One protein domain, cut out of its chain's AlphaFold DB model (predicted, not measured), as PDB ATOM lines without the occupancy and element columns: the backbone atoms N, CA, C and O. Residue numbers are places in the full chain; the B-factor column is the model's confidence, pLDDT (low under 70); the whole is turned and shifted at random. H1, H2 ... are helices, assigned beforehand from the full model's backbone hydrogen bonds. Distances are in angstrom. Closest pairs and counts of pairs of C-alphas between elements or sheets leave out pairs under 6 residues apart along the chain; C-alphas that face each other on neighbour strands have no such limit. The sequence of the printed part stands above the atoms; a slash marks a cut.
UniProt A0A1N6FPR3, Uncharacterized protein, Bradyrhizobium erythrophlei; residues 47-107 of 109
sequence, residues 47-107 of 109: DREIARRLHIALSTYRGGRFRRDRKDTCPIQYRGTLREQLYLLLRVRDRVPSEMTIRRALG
ATOM      1  N   ASP A  47     -34.732  30.823  43.200       93.81
ATOM      2  CA  ASP A  47     -34.878  29.595  44.005       93.81
ATOM      3  C   ASP A  47     -35.873  29.737  45.161       93.81
ATOM      4  O   ASP A  47     -36.598  28.801  45.498       93.81
ATOM      5  N   ARG A  48     -35.940  30.929  45.766       95.00
ATOM      6  CA  ARG A  48     -36.906  31.236  46.826       95.00
ATOM      7  C   ARG A  48     -38.339  31.189  46.299       95.00
ATOM      8  O   ARG A  48     -39.207  30.613  46.951       95.00
ATOM      9  N   GLU A  49     -38.579  31.767  45.126       96.56
ATOM     10  CA  GLU A  49     -39.894  31.748  44.489       96.56
ATOM     11  C   GLU A  49     -40.255  30.345  43.984       96.56
ATOM     12  O   GLU A  49     -41.388  29.902  44.181       96.56
ATOM     13  N   ILE A  50     -39.292  29.609  43.418       96.69
ATOM     14  CA  ILE A  50     -39.466  28.206  43.020       96.69
ATOM     15  C   ILE A  50     -39.861  27.369  44.239       96.69
ATOM     16  O   ILE A  50     -40.854  26.645  44.188       96.69
ATOM     17  N   ALA A  51     -39.137  27.491  45.352       96.94
ATOM     18  CA  ALA A  51     -39.417  26.730  46.563       96.94
ATOM     19  C   ALA A  51     -40.811  27.020  47.129       96.94
ATOM     20  O   ALA A  51     -41.535  26.083  47.468       96.94
ATOM     21  N   ARG A  52     -41.213  28.295  47.170       97.38
ATOM     22  CA  ARG A  52     -42.556  28.710  47.593       97.38
ATOM     23  C   ARG A  52     -43.635  28.114  46.686       97.38
ATOM     24  O   ARG A  52     -44.579  27.489  47.170       97.38
ATOM     25  N   ARG A  53     -43.485  28.254  45.364       97.62
ATOM     26  CA  ARG A  53     -44.445  27.725  44.377       97.62
ATOM     27  C   ARG A  53     -44.545  26.204  44.427       97.62
ATOM     28  O   ARG A  53     -45.657  25.677  44.420       97.62
ATOM     29  N   LEU A  54     -43.417  25.502  44.532       96.75
ATOM     30  CA  LEU A  54     -43.381  24.047  44.687       96.75
ATOM     31  C   LEU A  54     -44.041  23.599  45.991       96.75
ATOM     32  O   LEU A  54     -44.822  22.650  45.975       96.75
ATOM     33  N   HIS A  55     -43.772  24.280  47.106       97.12
ATOM     34  CA  HIS A  55     -44.380  23.956  48.395       97.12
ATOM     35  C   HIS A  55     -45.909  24.094  48.358       97.12
ATOM     36  O   HIS A  55     -46.622  23.195  48.819       97.12
ATOM     37  N   ILE A  56     -46.414  25.171  47.749       97.31
ATOM     38  CA  ILE A  56     -47.851  25.387  47.534       97.31
ATOM     39  C   ILE A  56     -48.420  24.288  46.628       97.31
ATOM     40  O   ILE A  56     -49.381  23.620  47.007       97.31
ATOM     41  N   ALA A  57     -47.800  24.036  45.470       95.81
ATOM     42  CA  ALA A  57     -48.263  23.030  44.514       95.81
ATOM     43  C   ALA A  57     -48.310  21.615  45.122       95.81
ATOM     44  O   ALA A  57     -49.300  20.902  44.942       95.81
ATOM     45  N   LEU A  58     -47.283  21.223  45.887       95.69
ATOM     46  CA  LEU A  58     -47.239  19.951  46.614       95.69
ATOM     47  C   LEU A  58     -48.335  19.868  47.674       95.69
ATOM     48  O   LEU A  58     -49.017  18.847  47.763       95.69
ATOM     49  N   SER A  59     -48.525  20.929  48.458       95.75
ATOM     50  CA  SER A  59     -49.553  20.980  49.502       95.75
ATOM     51  C   SER A  59     -50.956  20.829  48.916       95.75
ATOM     52  O   SER A  59     -51.727  19.977  49.366       95.75
ATOM     53  N   THR A  60     -51.267  21.578  47.856       95.50
ATOM     54  CA  THR A  60     -52.547  21.482  47.144       95.50
ATOM     55  C   THR A  60     -52.740  20.103  46.513       95.50
ATOM     56  O   THR A  60     -53.805  19.498  46.656       95.50
ATOM     57  N   TYR A  61     -51.719  19.568  45.836       94.31
ATOM     58  CA  TYR A  61     -51.816  18.260  45.188       94.31
ATOM     59  C   TYR A  61     -52.010  17.128  46.206       94.31
ATOM     60  O   TYR A  61     -52.904  16.296  46.021       94.31
ATOM     61  N   ARG A  62     -51.252  17.143  47.314       93.56
ATOM     62  CA  ARG A  62     -51.373  16.170  48.411       93.56
ATOM     63  C   ARG A  62     -52.749  16.217  49.077       93.56
ATOM     64  O   ARG A  62     -53.311  15.168  49.382       93.56
ATOM     65  N   GLY A  63     -53.283  17.419  49.303       91.62
ATOM     66  CA  GLY A  63     -54.593  17.617  49.927       91.62
ATOM     67  C   GLY A  63     -55.770  17.170  49.057       91.62
ATOM     68  O   GLY A  63     -56.794  16.747  49.588       91.62
ATOM     69  N   GLY A  64     -55.621  17.230  47.732       91.44
ATOM     70  CA  GLY A  64     -56.672  16.880  46.778       91.44
ATOM     71  C   GLY A  64     -56.399  15.577  46.027       91.44
ATOM     72  O   GLY A  64     -56.723  14.479  46.484       91.44
ATOM     73  N   ARG A  65     -55.856  15.714  44.812       87.50
ATOM     74  CA  ARG A  65     -55.781  14.635  43.815       87.50
ATOM     75  C   ARG A  65     -54.894  13.466  44.221       87.50
ATOM     76  O   ARG A  65     -55.230  12.341  43.871       87.50
ATOM     77  N   PHE A  66     -53.837  13.692  45.001       87.88
ATOM     78  CA  PHE A  66     -52.919  12.620  45.385       87.88
ATOM     79  C   PHE A  66     -53.632  11.449  46.068       87.88
ATOM     80  O   PHE A  66     -53.339  10.300  45.763       87.88
ATOM     81  N   ARG A  67     -54.630  11.713  46.926       86.25
ATOM     82  CA  ARG A  67     -55.397  10.649  47.601       86.25
ATOM     83  C   ARG A  67     -56.121   9.723  46.621       86.25
ATOM     84  O   ARG A  67     -56.251   8.539  46.899       86.25
ATOM     85  N   ARG A  68     -56.581  10.260  45.486       85.62
ATOM     86  CA  ARG A  68     -57.253   9.498  44.417       85.62
ATOM     87  C   ARG A  68     -56.248   8.805  43.501       85.62
ATOM     88  O   ARG A  68     -56.499   7.699  43.029       85.62
ATOM     89  N   ASP A  69     -55.112   9.457  43.286       85.81
ATOM     90  CA  ASP A  69     -54.074   9.020  42.358       85.81
ATOM     91  C   ASP A  69     -53.052   8.068  43.001       85.81
ATOM     92  O   ASP A  69     -52.212   7.547  42.278       85.81
ATOM     93  N   ARG A  70     -53.121   7.795  44.318       81.62
ATOM     94  CA  ARG A  70     -52.177   6.967  45.112       81.62
ATOM     95  C   ARG A  70     -52.115   5.473  44.720       81.62
ATOM     96  O   ARG A  70     -51.766   4.630  45.540       81.62
ATOM     97  N   LYS A  71     -52.453   5.126  43.483       82.31
ATOM     98  CA  LYS A  71     -52.242   3.803  42.884       82.31
ATOM     99  C   LYS A  71     -50.749   3.561  42.642       82.31
ATOM    100  O   LYS A  71     -49.935   4.465  42.842       82.31
ATOM    101  N   ASP A  72     -50.397   2.355  42.208       76.94
ATOM    102  CA  ASP A  72     -48.999   1.954  42.006       76.94
ATOM    103  C   ASP A  72     -48.307   2.667  40.844       76.94
ATOM    104  O   ASP A  72     -47.091   2.853  40.877       76.94
ATOM    105  N   THR A  73     -49.079   3.137  39.865       86.12
ATOM    106  CA  THR A  73     -48.548   3.776  38.659       86.12
ATOM    107  C   THR A  73     -49.016   5.221  38.553       86.12
ATOM    108  O   THR A  73     -50.195   5.522  38.762       86.12
ATOM    109  N   CYS A  74     -48.099   6.113  38.166       86.56
ATOM    110  CA  CYS A  74     -48.433   7.498  37.844       86.56
ATOM    111  C   CYS A  74     -49.459   7.542  36.695       86.56
ATOM    112  O   CYS A  74     -49.244   6.883  35.671       86.56
ATOM    113  N   PRO A  75     -50.559   8.309  36.819       89.25
ATOM    114  CA  PRO A  75     -51.512   8.487  35.729       89.25
ATOM    115  C   PRO A  75     -50.831   8.966  34.440       89.25
ATOM    116  O   PRO A  75     -50.101   9.956  34.453       89.25
ATOM    117  N   ILE A  76     -51.116   8.305  33.312       90.62
ATOM    118  CA  ILE A  76     -50.487   8.584  32.003       90.62
ATOM    119  C   ILE A  76     -50.618  10.064  31.615       90.62
ATOM    120  O   ILE A  76     -49.674  10.661  31.110       90.62
ATOM    121  N   GLN A  77     -51.758  10.676  31.935       91.38
ATOM    122  CA  GLN A  77     -52.052  12.091  31.686       91.38
ATOM    123  C   GLN A  77     -51.136  13.092  32.416       91.38
ATOM    124  O   GLN A  77     -51.218  14.288  32.151       91.38
ATOM    125  N   TYR A  78     -50.324  12.650  33.380       92.31
ATOM    126  CA  TYR A  78     -49.377  13.515  34.086       92.31
ATOM    127  C   TYR A  78     -47.972  13.473  33.495       92.31
ATOM    128  O   TYR A  78     -47.176  14.345  33.844       92.31
ATOM    129  N   ARG A  79     -47.672  12.522  32.603       92.06
ATOM    130  CA  ARG A  79     -46.341  12.365  32.011       92.06
ATOM    131  C   ARG A  79     -45.855  13.657  31.359       92.06
ATOM    132  O   ARG A  79     -46.596  14.300  30.620       92.06
ATOM    133  N   GLY A  80     -44.614  14.033  31.652       92.12
ATOM    134  CA  GLY A  80     -43.971  15.252  31.168       92.12
ATOM    135  C   GLY A  80     -44.473  16.541  31.825       92.12
ATOM    136  O   GLY A  80     -44.076  17.626  31.412       92.12
ATOM    137  N   THR A  81     -45.342  16.459  32.836       95.50
ATOM    138  CA  THR A  81     -45.898  17.637  33.514       95.50
ATOM    139  C   THR A  81     -45.359  17.773  34.931       95.50
ATOM    140  O   THR A  81     -44.916  16.808  35.551       95.50
ATOM    141  N   LEU A  82     -45.515  18.965  35.512       95.19
ATOM    142  CA  LEU A  82     -45.225  19.184  36.928       95.19
ATOM    143  C   LEU A  82     -45.958  18.171  37.826       95.19
ATOM    144  O   LEU A  82     -45.408  17.738  38.831       95.19
ATOM    145  N   ARG A  83     -47.178  17.744  37.466       94.94
ATOM    146  CA  ARG A  83     -47.957  16.795  38.279       94.94
ATOM    147  C   ARG A  83     -47.309  15.420  38.386       94.94
ATOM    148  O   ARG A  83     -47.461  14.798  39.431       94.94
ATOM    149  N   GLU A  84     -46.591  14.965  37.361       94.94
ATOM    150  CA  GLU A  84     -45.818  13.720  37.447       94.94
ATOM    151  C   GLU A  84     -44.743  13.850  38.519       94.94
ATOM    152  O   GLU A  84     -44.656  13.004  39.404       94.94
ATOM    153  N   GLN A  85     -44.022  14.969  38.533       95.25
ATOM    154  CA  GLN A  85     -42.994  15.228  39.539       95.25
ATOM    155  C   GLN A  85     -43.577  15.341  40.955       95.25
ATOM    156  O   GLN A  85     -43.040  14.765  41.900       95.25
ATOM    157  N   LEU A  86     -44.726  16.013  41.117       94.50
ATOM    158  CA  LEU A  86     -45.436  16.079  42.403       94.50
ATOM    159  C   LEU A  86     -45.898  14.691  42.879       94.50
ATOM    160  O   LEU A  86     -45.830  14.395  44.072       94.50
ATOM    161  N   TYR A  87     -46.366  13.841  41.959       94.50
ATOM    162  CA  TYR A  87     -46.750  12.463  42.252       94.50
ATOM    163  C   TYR A  87     -45.545  11.625  42.686       94.50
ATOM    164  O   TYR A  87     -45.607  10.984  43.735       94.50
ATOM    165  N   LEU A  88     -44.442  11.670  41.931       94.00
ATOM    166  CA  LEU A  88     -43.215  10.935  42.242       94.00
ATOM    167  C   LEU A  88     -42.642  11.364  43.599       94.00
ATOM    168  O   LEU A  88     -42.351  10.511  44.435       94.00
ATOM    169  N   LEU A  89     -42.612  12.669  43.891       94.00
ATOM    170  CA  LEU A  89     -42.200  13.196  45.197       94.00
ATOM    171  C   LEU A  89     -43.004  12.607  46.358       94.00
ATOM    172  O   LEU A  89     -42.428  12.166  47.355       94.00
ATOM    173  N   LEU A  90     -44.332  12.582  46.232       92.62
ATOM    174  CA  LEU A  90     -45.210  12.058  47.275       92.62
ATOM    175  C   LEU A  90     -45.206  10.521  47.351       92.62
ATOM    176  O   LEU A  90     -45.559   9.969  48.394       92.62
ATOM    177  N   ARG A  91     -44.787   9.823  46.286       93.06
ATOM    178  CA  ARG A  91     -44.556   8.369  46.299       93.06
ATOM    179  C   ARG A  91     -43.271   7.994  47.026       93.06
ATOM    180  O   ARG A  91     -43.305   7.046  47.804       93.06
ATOM    181  N   VAL A  92     -42.185   8.748  46.832       91.38
ATOM    182  CA  VAL A  92     -40.938   8.565  47.600       91.38
ATOM    183  C   VAL A  92     -41.201   8.793  49.084       91.38
ATOM    184  O   VAL A  92     -40.775   8.019  49.941       91.38
ATOM    185  N   ARG A  93     -41.921   9.874  49.405       86.69
ATOM    186  CA  ARG A  93     -42.292  10.187  50.779       86.69
ATOM    187  C   ARG A  93     -43.633  10.897  50.803       86.69
ATOM    188  O   ARG A  93     -43.737  12.026  50.338       86.69
ATOM    189  N   ASP A  94     -44.627  10.292  51.449       87.44
ATOM    190  CA  ASP A  94     -45.950  10.901  51.654       87.44
ATOM    191  C   ASP A  94     -45.895  12.003  52.729       87.44
ATOM    192  O   ASP A  94     -46.550  11.962  53.771       87.44
ATOM    193  N   ARG A  95     -45.042  13.002  52.509       90.69
ATOM    194  CA  ARG A  95     -44.896  14.202  53.323       90.69
ATOM    195  C   ARG A  95     -44.434  15.342  52.429       90.69
ATOM    196  O   ARG A  95     -43.454  15.207  51.704       90.69
ATOM    197  N   VAL A  96     -45.089  16.493  52.560       93.69
ATOM    198  CA  VAL A  96     -44.651  17.715  51.875       93.69
ATOM    199  C   VAL A  96     -43.355  18.223  52.525       93.69
ATOM    200  O   VAL A  96     -43.351  18.463  53.738       93.69
ATOM    201  N   PRO A  97     -42.249  18.377  51.773       94.31
ATOM    202  CA  PRO A  97     -41.047  19.032  52.271       94.31
ATOM    203  C   PRO A  97     -41.318  20.514  52.560       94.31
ATOM    204  O   PRO A  97     -42.081  21.175  51.854       94.31
ATOM    205  N   SER A  98     -40.679  21.048  53.603       95.81
ATOM    206  CA  SER A  98     -40.735  22.483  53.898       95.81
ATOM    207  C   SER A  98     -40.035  23.296  52.808       95.81
ATOM    208  O   SER A  98     -39.126  22.789  52.151       95.81
ATOM    209  N   GLU A  99     -40.380  24.577  52.669       95.69
ATOM    210  CA  GLU A  99     -39.702  25.481  51.726       95.69
ATOM    211  C   GLU A  99     -38.181  25.494  51.919       95.69
ATOM    212  O   GLU A  99     -37.435  25.421  50.950       95.69
ATOM    213  N   MET A 100     -37.705  25.496  53.170       94.94
ATOM    214  CA  MET A 100     -36.274  25.412  53.484       94.94
ATOM    215  C   MET A 100     -35.635  24.120  52.953       94.94
ATOM    216  O   MET A 100     -34.521  24.140  52.437       94.94
ATOM    217  N   THR A 101     -36.340  22.990  53.057       94.44
ATOM    218  CA  THR A 101     -35.865  21.709  52.513       94.44
ATOM    219  C   THR A 101     -35.777  21.766  50.993       94.44
ATOM    220  O   THR A 101     -34.796  21.299  50.426       94.44
ATOM    221  N   ILE A 102     -36.778  22.369  50.343       95.38
ATOM    222  CA  ILE A 102     -36.791  22.529  48.888       95.38
ATOM    223  C   ILE A 102     -35.622  23.414  48.452       95.38
ATOM    224  O   ILE A 102     -34.854  23.013  47.592       95.38
ATOM    225  N   ARG A 103     -35.413  24.559  49.108       95.25
ATOM    226  CA  ARG A 103     -34.285  25.465  48.835       95.25
ATOM    227  C   ARG A 103     -32.931  24.766  48.930       95.25
ATOM    228  O   ARG A 103     -32.131  24.879  48.008       95.25
ATOM    229  N   ARG A 104     -32.707  23.985  49.991       94.31
ATOM    230  CA  ARG A 104     -31.477  23.191  50.141       94.31
ATOM    231  C   ARG A 104     -31.288  22.194  48.998       94.31
ATOM    232  O   ARG A 104     -30.181  22.063  48.493       94.31
ATOM    233  N   ALA A 105     -32.357  21.530  48.554       93.25
ATOM    234  CA  ALA A 105     -32.291  20.594  47.430       93.25
ATOM    235  C   ALA A 105     -31.932  21.281  46.095       93.25
ATOM    236  O   ALA A 105     -31.299  20.658  45.236       93.25
ATOM    237  N   LEU A 106     -32.308  22.557  45.938       93.25
ATOM    238  CA  LEU A 106     -31.976  23.396  44.781       93.25
ATOM    239  C   LEU A 106     -30.550  23.978  44.830       93.25
ATOM    240  O   LEU A 106     -30.123  24.580  43.854       93.25
ATOM    241  N   GLY A 107     -29.798  23.774  45.919       89.44
ATOM    242  CA  GLY A 107     -28.438  24.306  46.077       89.44
ATOM    243  C   GLY A 107     -28.373  25.682  46.745       89.44
ATOM    244  O   GLY A 107     -27.300  26.277  46.815       89.44
TER     245      GLY A 107
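What this domain is: This is residues 47 to 107 of the 109 residues of an uncharacterized protein of Bradyrhizobium erythrophlei (UniProt A0A1N6FPR3). One long helix, H1, makes the long axis, with H4 packed crosswise toward its first end and H3 toward its last; small H2 follows H1. A long loop, residues 70 to 81, joins H2 to H3. The printed part has 61 residues with four named helices and no named strand, all helix; it is compact, with radius of gyration of the C-alphas 11.5 A and spans of 30 by 21 by 17 A.

Where its parts are: Find C-alpha 47 at (-34.878, 29.595, 44.005); from there H1 runs 23.8 A to residue 63. Next come H2, residues 66 to 69, and H3, residues 82 to 92, 15.7 A long. H4, residues 99 to 105, ends at C-alpha 105, (-32.291, 20.594, 47.430).

How they stand to each other: H1 touches H4, closest at C-alphas 51 and 99, 5.3 A, at a steep tilt of 66 degrees, opposite ways. With residues 57 to 62 alone it touches H3, closest at C-alphas 58 and 86, 6.0 A, only just about perpendicular at 72 degrees. H2 and H3 are close but not clearly touching: C-alphas 66 and 87, the closest, are 6.9 A apart. H1 and H2 meet only through their link; H3 and H4 are apart. Each O i to N i+4 pair in H1, H3 and H4 is within hydrogen-bond range; H2 is too short for one.

The domain as a whole: The farthest C-alphas, Arg 68 and Gly 107, are 32.4 A apart. The printed part has no cut; the link H2 to H3 is long, and no printed residue is under 70 in pLDDT.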